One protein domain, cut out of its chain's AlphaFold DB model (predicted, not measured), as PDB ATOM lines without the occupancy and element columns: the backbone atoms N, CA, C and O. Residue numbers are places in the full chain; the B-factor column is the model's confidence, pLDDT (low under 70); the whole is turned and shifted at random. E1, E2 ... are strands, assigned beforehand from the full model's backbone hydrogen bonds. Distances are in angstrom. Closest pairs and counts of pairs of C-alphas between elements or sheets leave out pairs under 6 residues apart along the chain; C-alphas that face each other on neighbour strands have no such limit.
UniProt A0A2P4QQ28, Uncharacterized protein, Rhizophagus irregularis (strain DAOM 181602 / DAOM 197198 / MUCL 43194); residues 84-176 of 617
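What this domain is: This is residues 84 to 176 of the 617 residues of an uncharacterized protein of Rhizophagus irregularis (strain DAOM 181602 / DAOM 197198 / MUCL 43194) (UniProt A0A2P4QQ28). The domain is one twisted, curled sheet of five strands laid side by side, E1 to E5, with E2, E3, E4 and E5 bent sharply so that the sheet folds over at the end holding the E2-E3 and E4-E5 turns. The long opening stretch, residues 84 to 106, has no named element: it pairs briefly beside E1 at residues 90 to 91, then swings out in a loop before E1 begins. The printed part has 93 residues, with no named helix and five named strands, E1 E2 E3 E4 E5 along the chain and in the same order across the sheet, all antiparallel. The class is all strand; the whole is compact, with a radius of gyration of the C-alphas of 13.6 A and spans of 40 by 30 by 25 A.

Where its parts are: E2, residues 121 to 132, is the longest strand by residues and measures 30.7 A from first to last C-alpha. E1, residues 107 to 114, measures 21.5 A and begins with C-alpha 107 at (119.889, 97.262, 81.729). E3, residues 138 to 146, measures 15.2 A. E4, residues 152 to 159, measures 18.6 A. E5, residues 162 to 171, measures 17.8 A and ends with C-alpha 171 at (105.767, 84.261, 75.131).

How they stand to each other: The five strands form a meander, each strand the antiparallel neighbour of the one before, and each successive pair is a hairpin. E1 and E5 are the edge strands. E1 and E2 stand at 151 degrees between their directions, with N 109 and O 126 within hydrogen-bond range at 2.8 A. E2 and E3 stand at 161 degrees, with N 129 and O 143 within range at 2.9 A. E3 and E4 stand at 167 degrees, with N 144 and O 154 within range at 2.7 A. E4 and E5 stand at 174 degrees, with N 155 and O 168 within range at 2.8 A. E2 bends by 56 degrees at residue 129, E3 by 119 degrees at residue 141, E4 by 77 degrees at residue 156 and E5 by 109 degrees at residue 165. From edge to edge the strands' lines turn by 53 degrees, and the way across the sheet turns by 77 degrees. E1 is apart from E4 and E5, and E2 is apart from E5. Residues 90 to 91 pair antiparallel with residues 109 to 110 of E1.

The domain as a whole: The two C-alphas farthest apart, those of Leu 119 and Ala 134, are 40.8 A apart. The printed part has no cut. The links from E2 to E3, E3 to E4 and E4 to E5 are tight; that from E1 to E2 is short. The mean pLDDT of the printed part is 74.7, and residues 93 to 106 and 113 to 123 are under 70.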
ATOM      1  N   ILE A  84     107.532 102.613  87.686       75.31
ATOM      2  CA  ILE A  84     108.708 102.154  88.430       75.31
ATOM      3  C   ILE A  84     108.293 101.860  89.867       75.31
ATOM      4  O   ILE A  84     108.537 100.763  90.374       75.31
ATOM      5  N   TRP A  85     107.593 102.796  90.509       80.88
ATOM      6  CA  TRP A  85     107.071 102.590  91.856       80.88
ATOM      7  C   TRP A  85     106.005 101.486  91.903       80.88
ATOM      8  O   TRP A  85     106.075 100.598  92.756       80.88
ATOM      9  N   TRP A  86     105.049 101.502  90.966       76.62
ATOM     10  CA  TRP A  86     103.909 100.577  90.940       76.62
ATOM     11  C   TRP A  86     104.333  99.112  90.824       76.62
ATOM     12  O   TRP A  86     103.854  98.265  91.577       76.62
ATOM     13  N   TRP A  87     105.266  98.816  89.917       74.69
ATOM     14  CA  TRP A  87     105.794  97.467  89.706       74.69
ATOM     15  C   TRP A  87     107.032  97.158  90.551       74.69
ATOM     16  O   TRP A  87     107.606  96.073  90.434       74.69
ATOM     17  N   ARG A  88     107.432  98.094  91.424       79.31
ATOM     18  CA  ARG A  88     108.649  98.022  92.244       79.31
ATOM     19  C   ARG A  88     109.873  97.651  91.407       79.31
ATOM     20  O   ARG A  88     110.652  96.784  91.802       79.31
ATOM     21  N   ILE A  89     110.007  98.300  90.253       78.62
ATOM     22  CA  ILE A  89     111.110  98.080  89.323       78.62
ATOM     23  C   ILE A  89     112.391  98.570  89.997       78.62
ATOM     24  O   ILE A  89     112.503  99.736  90.375       78.62
ATOM     25  N   LYS A  90     113.354  97.671  90.173       80.25
ATOM     26  CA  LYS A  90     114.683  97.967  90.702       80.25
ATOM     27  C   LYS A  90     115.710  97.627  89.642       80.25
ATOM     28  O   LYS A  90     115.736  96.494  89.171       80.25
ATOM     29  N   GLN A  91     116.554  98.589  89.296       76.56
ATOM     30  CA  GLN A  91     117.722  98.316  88.470       76.56
ATOM     31  C   GLN A  91     118.720  97.489  89.286       76.56
ATOM     32  O   GLN A  91     119.067  97.857  90.410       76.56
ATOM     33  N   GLU A  92     119.151  96.360  88.743       71.12
ATOM     34  CA  GLU A  92     120.191  95.529  89.336       71.12
ATOM     35  C   GLU A  92     121.551  96.032  88.839       71.12
ATOM     36  O   GLU A  92     121.900  95.895  87.673       71.12
ATOM     37  N   SER A  93     122.312  96.672  89.730       57.50
ATOM     38  CA  SER A  93     123.561  97.367  89.391       57.50
ATOM     39  C   SER A  93     124.793  96.458  89.283       57.50
ATOM     40  O   SER A  93     125.849  96.941  88.893       57.50
ATOM     41  N   ASN A  94     124.679  95.169  89.634       51.41
ATOM     42  CA  ASN A  94     125.820  94.256  89.822       51.41
ATOM     43  C   ASN A  94     125.687  92.912  89.088       51.41
ATOM     44  O   ASN A  94     126.351  91.946  89.468       51.41
ATOM     45  N   VAL A  95     124.821  92.799  88.081       53.00
ATOM     46  CA  VAL A  95     124.688  91.535  87.349       53.00
ATOM     47  C   VAL A  95     125.397  91.673  86.012       53.00
ATOM     48  O   VAL A  95     124.886  92.295  85.087       53.00
ATOM     49  N   HIS A  96     126.590  91.083  85.928       52.28
ATOM     50  CA  HIS A  96     127.265  90.801  84.662       52.28
ATOM     51  C   HIS A  96     126.487  89.687  83.945       52.28
ATOM     52  O   HIS A  96     126.882  88.522  83.953       52.28
ATOM     53  N   ILE A  97     125.302  90.025  83.429       54.12
ATOM     54  CA  ILE A  97     124.582  89.157  82.501       54.12
ATOM     55  C   ILE A  97     125.210  89.412  81.145       54.12
ATOM     56  O   ILE A  97     125.015  90.470  80.549       54.12
ATOM     57  N   HIS A  98     125.990  88.438  80.707       50.69
ATOM     58  CA  HIS A  98     126.478  88.383  79.347       50.69
ATOM     59  C   HIS A  98     125.418  87.699  78.485       50.69
ATOM     60  O   HIS A  98     124.829  86.699  78.910       50.69
ATOM     61  N   ASP A  99     125.174  88.214  77.282       49.09
ATOM     62  CA  ASP A  99     124.542  87.377  76.267       49.09
ATOM     63  C   ASP A  99     125.484  86.232  75.857       49.09
ATOM     64  O   ASP A  99     126.640  86.134  76.282       49.09
ATOM     65  N   ILE A 100     124.987  85.354  74.992       41.31
ATOM     66  CA  ILE A 100     125.769  84.270  74.384       41.31
ATOM     67  C   ILE A 100     127.008  84.754  73.585       41.31
ATOM     68  O   ILE A 100     127.849  83.923  73.255       41.31
ATOM     69  N   HIS A 101     127.170  86.066  73.346       43.00
ATOM     70  CA  HIS A 101     128.317  86.722  72.685       43.00
ATOM     71  C   HIS A 101     129.209  87.511  73.647       43.00
ATOM     72  O   HIS A 101     130.089  88.251  73.204       43.00
ATOM     73  N   GLY A 102     128.987  87.416  74.959       52.84
ATOM     74  CA  GLY A 102     129.771  88.176  75.928       52.84
ATOM     75  C   GLY A 102     129.407  89.662  76.024       52.84
ATOM     76  O   GLY A 102     130.101  90.388  76.733       52.84
ATOM     77  N   ARG A 103     128.345  90.145  75.358       58.09
ATOM     78  CA  ARG A 103     127.917  91.553  75.449       58.09
ATOM     79  C   ARG A 103     127.293  91.828  76.812       58.09
ATOM     80  O   ARG A 103     126.437  91.073  77.270       58.09
ATOM     81  N   ASP A 104     127.711  92.926  77.437       61.03
ATOM     82  CA  ASP A 104     127.167  93.371  78.719       61.03
ATOM     83  C   ASP A 104     125.706  93.820  78.566       61.03
ATOM     84  O   ASP A 104     125.369  94.620  77.688       61.03
ATOM     85  N   ALA A 105     124.829  93.339  79.448       62.44
ATOM     86  CA  ALA A 105     123.475  93.861  79.552       62.44
ATOM     87  C   ALA A 105     123.496  95.362  79.887       62.44
ATOM     88  O   ALA A 105     124.031  95.784  80.913       62.44
ATOM     89  N   VAL A 106     122.854  96.174  79.042       68.19
ATOM     90  CA  VAL A 106     122.782  97.633  79.237       68.19
ATOM     91  C   VAL A 106     121.768  97.996  80.328       68.19
ATOM     92  O   VAL A 106     121.870  99.044  80.966       68.19
ATOM     93  N   GLY A 107     120.806  97.109  80.606       70.88
ATOM     94  CA  GLY A 107     119.889  97.262  81.729       70.88
ATOM     95  C   GLY A 107     119.295  95.937  82.189       70.88
ATOM     96  O   GLY A 107     118.617  95.258  81.422       70.88
ATOM     97  N   CYS A 108     119.502  95.602  83.463       72.62
ATOM     98  CA  CYS A 108     118.802  94.522  84.149       72.62
ATOM     99  C   CYS A 108     117.882  95.120  85.217       72.62
ATOM    100  O   CYS A 108     118.309  95.934  86.043       72.62
ATOM    101  N   PHE A 109     116.609  94.742  85.189       77.56
ATOM    102  CA  PHE A 109     115.581  95.267  86.071       77.56
ATOM    103  C   PHE A 109     114.797  94.125  86.705       77.56
ATOM    104  O   PHE A 109     114.200  93.304  86.019       77.56
ATOM    105  N   ARG A 110     114.714  94.111  88.032       78.69
ATOM    106  CA  ARG A 110     113.832  93.201  88.763       78.69
ATOM    107  C   ARG A 110     112.531  93.909  89.100       78.69
ATOM    108  O   ARG A 110     112.547  95.028  89.609       78.69
ATOM    109  N   TYR A 111     111.409  93.247  88.869       78.50
ATOM    110  CA  TYR A 111     110.083  93.789  89.141       78.50
ATOM    111  C   TYR A 111     109.173  92.719  89.755       78.50
ATOM    112  O   TYR A 111     109.509  91.534  89.817       78.50
ATOM    113  N   LEU A 112     108.043  93.151  90.309       73.69
ATOM    114  CA  LEU A 112     107.071  92.260  90.932       73.69
ATOM    115  C   LEU A 112     105.889  92.047  89.982       73.69
ATOM    116  O   LEU A 112     104.985  92.876  89.936       73.69
ATOM    117  N   ALA A 113     105.879  90.944  89.238       67.62
ATOM    118  CA  ALA A 113     104.805  90.629  88.306       67.62
ATOM    119  C   ALA A 113     103.619  89.982  89.031       67.62
ATOM    120  O   ALA A 113     103.781  89.169  89.951       67.62
ATOM    121  N   TRP A 114     102.405  90.321  88.596       64.25
ATOM    122  CA  TRP A 114     101.222  89.584  89.013       64.25
ATOM    123  C   TRP A 114     100.953  88.434  88.041       64.25
ATOM    124  O   TRP A 114     100.530  88.668  86.910       64.25
ATOM    125  N   GLU A 115     101.182  87.198  88.483       59.06
ATOM    126  CA  GLU A 115     100.865  86.010  87.691       59.06
ATOM    127  C   GLU A 115      99.363  85.738  87.725       59.06
ATOM    128  O   GLU A 115      98.769  85.504  88.775       59.06
ATOM    129  N   SER A 116      98.734  85.703  86.555       54.06
ATOM    130  CA  SER A 116      97.279  85.546  86.453       54.06
ATOM    131  C   SER A 116      96.755  84.176  86.927       54.06
ATOM    132  O   SER A 116      95.563  84.038  87.214       54.06
ATOM    133  N   TYR A 117      97.644  83.186  87.054       50.66
ATOM    134  CA  TYR A 117      97.360  81.826  87.530       50.66
ATOM    135  C   TYR A 117      97.776  81.572  88.985       50.66
ATOM    136  O   TYR A 117      97.437  80.531  89.550       50.66
ATOM    137  N   SER A 118      98.488  82.513  89.599       51.97
ATOM    138  CA  SER A 118      98.992  82.410  90.961       51.97
ATOM    139  C   SER A 118      98.337  83.508  91.805       51.97
ATOM    140  O   SER A 118      98.317  84.681  91.449       51.97
ATOM    141  N   LEU A 119      97.782  83.149  92.968       52.62
ATOM    142  CA  LEU A 119      97.275  84.139  93.935       52.62
ATOM    143  C   LEU A 119      98.408  84.970  94.574       52.62
ATOM    144  O   LEU A 119      98.156  85.784  95.460       52.62
ATOM    145  N   TRP A 120      99.650  84.760  94.136       55.50
ATOM    146  CA  TRP A 120     100.859  85.334  94.689       55.50
ATOM    147  C   TRP A 120     101.591  86.160  93.639       55.50
ATOM    148  O   TRP A 120     101.631  85.838  92.450       55.50
ATOM    149  N   PHE A 121     102.216  87.228  94.109       63.50
ATOM    150  CA  PHE A 121     103.173  87.971  93.313       63.50
ATOM    151  C   PHE A 121     104.484  87.188  93.235       63.50
ATOM    152  O   PHE A 121     104.987  86.725  94.264       63.50
ATOM    153  N   ARG A 122     105.048  87.067  92.034       68.38
ATOM    154  CA  ARG A 122     106.392  86.526  91.835       68.38
ATOM    155  C   ARG A 122     107.325  87.623  91.353       68.38
ATOM    156  O   ARG A 122     106.915  88.577  90.696       68.38
ATOM    157  N   HIS A 123     108.587  87.492  91.734       69.75
ATOM    158  CA  HIS A 123     109.631  88.330  91.173       69.75
ATOM    159  C   HIS A 123     109.949  87.830  89.768       69.75
ATOM    160  O   HIS A 123     110.298  86.662  89.619       69.75
ATOM    161  N   GLY A 124     109.808  88.719  88.789       75.12
ATOM    162  CA  GLY A 124     110.350  88.550  87.447       75.12
ATOM    163  C   GLY A 124     111.558  89.464  87.266       75.12
ATOM    164  O   GLY A 124     111.680  90.501  87.937       75.12
ATOM    165  N   ALA A 125     112.461  89.079  86.384       76.94
ATOM    166  CA  ALA A 125     113.533  89.912  85.881       76.94
ATOM    167  C   ALA A 125     113.275  90.218  84.404       76.94
ATOM    168  O   ALA A 125     112.961  89.339  83.606       76.94
ATOM    169  N   VAL A 126     113.420  91.493  84.061       82.62
ATOM    170  CA  VAL A 126     113.472  91.975  82.689       82.62
ATOM    171  C   VAL A 126     114.892  92.430  82.402       82.62
ATOM    172  O   VAL A 126     115.436  93.267  83.123       82.62
ATOM    173  N   THR A 127     115.480  91.924  81.328       81.06
ATOM    174  CA  THR A 127     116.822  92.307  80.885       81.06
ATOM    175  C   THR A 127     116.772  92.809  79.452       81.06
ATOM    176  O   THR A 127     116.090  92.223  78.615       81.06
ATOM    177  N   TYR A 128     117.488  93.899  79.176       82.38
ATOM    178  CA  TYR A 128     117.736  94.391  77.827       82.38
ATOM    179  C   TYR A 128     119.227  94.320  77.495       82.38
ATOM    180  O   TYR A 128     120.067  94.835  78.243       82.38
ATOM    181  N   ILE A 129     119.537  93.721  76.349       79.12
ATOM    182  CA  ILE A 129     120.886  93.601  75.802       79.12
ATOM    183  C   ILE A 129     120.848  94.121  74.369       79.12
ATOM    184  O   ILE A 129     120.141  93.575  73.527       79.12
ATOM    185  N   GLY A 130     121.577  95.192  74.078       77.75
ATOM    186  CA  GLY A 130     121.566  95.771  72.743       77.75
ATOM    187  C   GLY A 130     122.087  97.192  72.686       77.75
ATOM    188  O   GLY A 130     122.570  97.756  73.666       77.75
ATOM    189  N   GLU A 131     121.969  97.762  71.498       80.50
ATOM    190  CA  GLU A 131     122.317  99.141  71.209       80.50
ATOM    191  C   GLU A 131     121.368 100.115  71.938       80.50
ATOM    192  O   GLU A 131     120.185  99.851  72.177       80.50
ATOM    193  N   VAL A 132     121.901 101.279  72.314       82.19
ATOM    194  CA  VAL A 132     121.131 102.355  72.942       82.19
ATOM    195  C   VAL A 132     121.440 103.694  72.294       82.19
ATOM    196  O   VAL A 132     122.540 103.931  71.797       82.19
ATOM    197  N   ASN A 133     120.458 104.593  72.302       85.44
ATOM    198  CA  ASN A 133     120.657 105.962  71.841       85.44
ATOM    199  C   ASN A 133     121.356 106.826  72.909       85.44
ATOM    200  O   ASN A 133     121.599 106.395  74.034       85.44
ATOM    201  N   ALA A 134     121.635 108.090  72.572       84.94
ATOM    202  CA  ALA A 134     122.287 109.049  73.471       84.94
ATOM    203  C   ALA A 134     121.535 109.291  74.800       84.94
ATOM    204  O   ALA A 134     122.135 109.751  75.768       84.94
ATOM    205  N   ASN A 135     120.240 108.964  74.860       84.75
ATOM    206  CA  ASN A 135     119.419 109.061  76.068       84.75
ATOM    207  C   ASN A 135     119.397 107.750  76.881       84.75
ATOM    208  O   ASN A 135     118.617 107.640  77.826       84.75
ATOM    209  N   GLY A 136     120.191 106.743  76.499       79.19
ATOM    210  CA  GLY A 136     120.232 105.425  77.140       79.19
ATOM    211  C   GLY A 136     119.004 104.553  76.869       79.19
ATOM    212  O   GLY A 136     118.773 103.586  77.591       79.19
ATOM    213  N   ARG A 137     118.181 104.889  75.866       83.81
ATOM    214  CA  ARG A 137     117.002 104.092  75.494       83.81
ATOM    215  C   ARG A 137     117.368 103.040  74.448       83.81
ATOM    216  O   ARG A 137     118.175 103.365  73.575       83.81
ATOM    217  N   PRO A 138     116.728 101.852  74.467       86.88
ATOM    218  CA  PRO A 138     116.850 100.850  73.409       86.88
ATOM    219  C   PRO A 138     116.736 101.470  72.015       86.88
ATOM    220  O   PRO A 138     115.749 102.149  71.714       86.88
ATOM    221  N   HIS A 139     117.734 101.270  71.167       86.19
ATOM    222  CA  HIS A 139     117.735 101.794  69.804       86.19
ATOM    223  C   HIS A 139     118.638 100.940  68.930       86.19
ATOM    224  O   HIS A 139     119.697 100.553  69.383       86.19
ATOM    225  N   GLY A 140     118.261 100.686  67.681       81.25
ATOM    226  CA  GLY A 140     119.007  99.763  66.831       81.25
ATOM    227  C   GLY A 140     118.734  98.311  67.217       81.25
ATOM    228  O   GLY A 140     117.591  97.965  67.515       81.25
ATOM    229  N   ARG A 141     119.723  97.421  67.150       82.38
ATOM    230  CA  ARG A 141     119.509  95.992  67.446       82.38
ATOM    231  C   ARG A 141     119.533  95.718  68.948       82.38
ATOM    232  O   ARG A 141     120.429  96.174  69.650       82.38
ATOM    233  N   GLY A 142     118.588  94.914  69.427       80.31
ATOM    234  CA  GLY A 142     118.618  94.428  70.800       80.31
ATOM    235  C   GLY A 142     117.597  93.347  71.121       80.31
ATOM    236  O   GLY A 142     116.641  93.095  70.381       80.31
ATOM    237  N   GLU A 143     117.813  92.737  72.272       84.06
ATOM    238  CA  GLU A 143     117.033  91.669  72.869       84.06
ATOM    239  C   GLU A 143     116.494  92.125  74.226       84.06
ATOM    240  O   GLU A 143     117.207  92.677  75.058       84.06
ATOM    241  N   TRP A 144     115.206  91.892  74.426       86.62
ATOM    242  CA  TRP A 144     114.466  92.114  75.651       86.62
ATOM    243  C   TRP A 144     113.943  90.766  76.140       86.62
ATOM    244  O   TRP A 144     113.276  90.052  75.392       86.62
ATOM    245  N   VAL A 145     114.247  90.408  77.383       85.06
ATOM    246  CA  VAL A 145     113.874  89.119  77.973       85.06
ATOM    247  C   VAL A 145     113.163  89.355  79.287       85.06
ATOM    248  O   VAL A 145     113.729  89.983  80.176       85.06
ATOM    249  N   ASP A 146     111.963  88.803  79.416       84.44
ATOM    250  CA  ASP A 146     111.203  88.703  80.657       84.44
ATOM    251  C   ASP A 146     111.050  87.228  81.046       84.44
ATOM    252  O   ASP A 146     110.416  86.433  80.344       84.44
ATOM    253  N   ASP A 147     111.673  86.858  82.163       76.75
ATOM    254  CA  ASP A 147     111.757  85.475  82.645       76.75
ATOM    255  C   ASP A 147     110.496  84.988  83.382       76.75
ATOM    256  O   ASP A 147     110.423  83.830  83.808       76.75
ATOM    257  N   SER A 148     109.485  85.848  83.530       76.00
ATOM    258  CA  SER A 148     108.222  85.470  84.154       76.00
ATOM    259  C   SER A 148     107.437  84.467  83.294       76.00
ATOM    260  O   SER A 148     107.615  84.363  82.079       76.00
ATOM    261  N   PHE A 149     106.525  83.700  83.910       73.56
ATOM    262  CA  PHE A 149     105.731  82.701  83.179       73.56
ATOM    263  C   PHE A 149     104.877  83.331  82.064       73.56
ATOM    264  O   PHE A 149     104.805  82.797  80.959       73.56
ATOM    265  N   ASP A 150     104.259  84.480  82.345       72.06
ATOM    266  CA  ASP A 150     103.495  85.271  81.371       72.06
ATOM    267  C   ASP A 150     104.394  86.272  80.599       72.06
ATOM    268  O   ASP A 150     103.879  87.128  79.878       72.06
ATOM    269  N   GLY A 151     105.719  86.167  80.760       79.19
ATOM    270  CA  GLY A 151     106.726  87.020  80.140       79.19
ATOM    271  C   GLY A 151     106.952  86.719  78.662       79.19
ATOM    272  O   GLY A 151     106.422  85.759  78.090       79.19
ATOM    273  N   GLU A 152     107.756  87.565  78.031       85.31
ATOM    274  CA  GLU A 152     108.044  87.539  76.603       85.31
ATOM    275  C   GLU A 152     109.555  87.710  76.372       85.31
ATOM    276  O   GLU A 152     110.265  88.382  77.114       85.31
ATOM    277  N   CYS A 153     110.068  87.056  75.339       87.06
ATOM    278  CA  CYS A 153     111.402  87.289  74.808       87.06
ATOM    279  C   CYS A 153     111.218  87.935  73.440       87.06
ATOM    280  O   CYS A 153     110.650  87.308  72.544       87.06
ATOM    281  N   LEU A 154     111.639  89.190  73.300       89.06
ATOM    282  CA  LEU A 154     111.548  89.974  72.076       89.06
ATOM    283  C   LEU A 154     112.947  90.337  71.614       89.06
ATOM    284  O   LEU A 154     113.696  91.013  72.310       89.06
ATOM    285  N   LYS A 155     113.274  89.950  70.394       86.19
ATOM    286  CA  LYS A 155     114.539  90.269  69.750       86.19
ATOM    287  C   LYS A 155     114.257  91.044  68.481       86.19
ATOM    288  O   LYS A 155     113.294  90.738  67.783       86.19
ATOM    289  N   GLY A 156     115.067  92.042  68.155       85.00
ATOM    290  CA  GLY A 156     114.937  92.752  66.886       85.00
ATOM    291  C   GLY A 156     115.376  94.199  66.955       85.00
ATOM    292  O   GLY A 156     116.330  94.546  67.649       85.00
ATOM    293  N   VAL A 157     114.700  95.034  66.173       85.00
ATOM    294  CA  VAL A 157     115.048  96.445  66.024       85.00
ATOM    295  C   VAL A 157     114.209  97.307  66.959       85.00
ATOM    296  O   VAL A 157     113.000  97.130  67.091       85.00
ATOM    297  N   TRP A 158     114.864  98.277  67.576       87.06
ATOM    298  CA  TRP A 158     114.291  99.253  68.483       87.06
ATOM    299  C   TRP A 158     114.480 100.657  67.921       87.06
ATOM    300  O   TRP A 158     115.510 100.977  67.332       87.06
ATOM    301  N   ASP A 159     113.485 101.509  68.115       86.94
ATOM    302  CA  ASP A 159     113.548 102.928  67.800       86.94
ATOM    303  C   ASP A 159     113.035 103.733  68.998       86.94
ATOM    304  O   ASP A 159     111.855 103.675  69.342       86.94
ATOM    305  N   ASP A 160     113.958 104.408  69.688       89.19
ATOM    306  CA  ASP A 160     113.708 105.232  70.876       89.19
ATOM    307  C   ASP A 160     112.876 104.521  71.962       89.19
ATOM    308  O   ASP A 160     111.917 105.056  72.518       89.19
ATOM    309  N   GLY A 161     113.249 103.279  72.277       86.69
ATOM    310  CA  GLY A 161     112.584 102.454  73.284       86.69
ATOM    311  C   GLY A 161     111.351 101.700  72.786       86.69
ATOM    312  O   GLY A 161     110.714 101.010  73.580       86.69
ATOM    313  N   VAL A 162     111.003 101.798  71.499       88.44
ATOM    314  CA  VAL A 162     109.857 101.094  70.906       88.44
ATOM    315  C   VAL A 162     110.350 100.005  69.952       88.44
ATOM    316  O   VAL A 162     111.132 100.312  69.054       88.44
ATOM    317  N   PRO A 163     109.891  98.746  70.077       89.88
ATOM    318  CA  PRO A 163     110.249  97.720  69.113       89.88
ATOM    319  C   PRO A 163     109.568  98.028  67.775       89.88
ATOM    320  O   PRO A 163     108.352  98.230  67.692       89.88
ATOM    321  N   VAL A 164     110.358  98.074  66.710       87.31
ATOM    322  CA  VAL A 164     109.909  98.320  65.339       87.31
ATOM    323  C   VAL A 164     110.372  97.170  64.460       87.31
ATOM    324  O   VAL A 164     111.462  96.638  64.632       87.31
ATOM    325  N   GLY A 165     109.542  96.742  63.508       84.81
ATOM    326  CA  GLY A 165     109.918  95.649  62.618       84.81
ATOM    327  C   GLY A 165     111.248  95.950  61.909       84.81
ATOM    328  O   GLY A 165     111.506  97.116  61.590       84.81
ATOM    329  N   PRO A 166     112.077  94.943  61.600       86.94
ATOM    330  CA  PRO A 166     111.871  93.530  61.897       86.94
ATOM    331  C   PRO A 166     112.140  93.164  63.370       86.94
ATOM    332  O   PRO A 166     113.142  93.586  63.943       86.94
ATOM    333  N   PHE A 167     111.266  92.341  63.955       88.56
ATOM    334  CA  PHE A 167     111.486  91.715  65.265       88.56
ATOM    335  C   PHE A 167     110.760  90.370  65.371       88.56
ATOM    336  O   PHE A 167     109.810  90.103  64.630       88.56
ATOM    337  N   GLN A 168     111.192  89.533  66.304       88.38
ATOM    338  CA  GLN A 168     110.549  88.289  66.700       88.38
ATOM    339  C   GLN A 168     110.293  88.339  68.197       88.38
ATOM    340  O   GLN A 168     111.102  88.847  68.964       88.38
ATOM    341  N   SER A 169     109.150  87.819  68.600       89.12
ATOM    342  CA  SER A 169     108.724  87.765  69.980       89.12
ATOM    343  C   SER A 169     108.122  86.400  70.279       89.12
ATOM    344  O   SER A 169     107.414  85.818  69.448       89.12
ATOM    345  N   ARG A 170     108.399  85.885  71.474       86.62
ATOM    346  CA  ARG A 170     107.856  84.625  71.968       86.62
ATOM    347  C   ARG A 170     107.481  84.742  73.437       86.62
ATOM    348  O   ARG A 170     108.321  85.071  74.266       86.62
ATOM    349  N   GLY A 171     106.237  84.401  73.756       82.50
ATOM    350  CA  GLY A 171     105.767  84.261  75.131       82.50
ATOM    351  C   GLY A 171     106.291  82.976  75.773       82.50
ATOM    352  O   GLY A 171     106.179  81.895  75.180       82.50
ATOM    353  N   SER A 172     106.819  83.080  76.992       75.25
ATOM    354  CA  SER A 172     107.455  81.979  77.727       75.25
ATOM    355  C   SER A 172     106.466  80.854  78.063       75.25
ATOM    356  O   SER A 172     106.687  79.699  77.699       75.25
ATOM    357  N   GLY A 173     105.343  81.177  78.712       70.31
ATOM    358  CA  GLY A 173     104.364  80.190  79.185       70.31
ATOM    359  C   GLY A 173     103.232  79.867  78.208       70.31
ATOM    360  O   GLY A 173     102.642  78.788  78.284       70.31
ATOM    361  N   THR A 174     102.904  80.767  77.274       71.88
ATOM    362  CA  THR A 174     101.765  80.574  76.355       71.88
ATOM    363  C   THR A 174     102.141  79.888  75.045       71.88
ATOM    364  O   THR A 174     101.268  79.304  74.399       71.88
ATOM    365  N   GLY A 175     103.415  79.959  74.638       73.62
ATOM    366  CA  GLY A 175     103.866  79.530  73.311       73.62
ATOM    367  C   GLY A 175     103.343  80.406  72.163       73.62
ATOM    368  O   GLY A 175     103.488  80.034  70.992       73.62
ATOM    369  N   ASP A 176     102.731  81.549  72.490       84.94
ATOM    370  CA  ASP A 176     102.357  82.568  71.516       84.94
ATOM    371  C   ASP A 176     103.641  83.164  70.931       84.94
ATOM    372  O   ASP A 176     104.586  83.456  71.664       84.94
TER     373      ASP A 176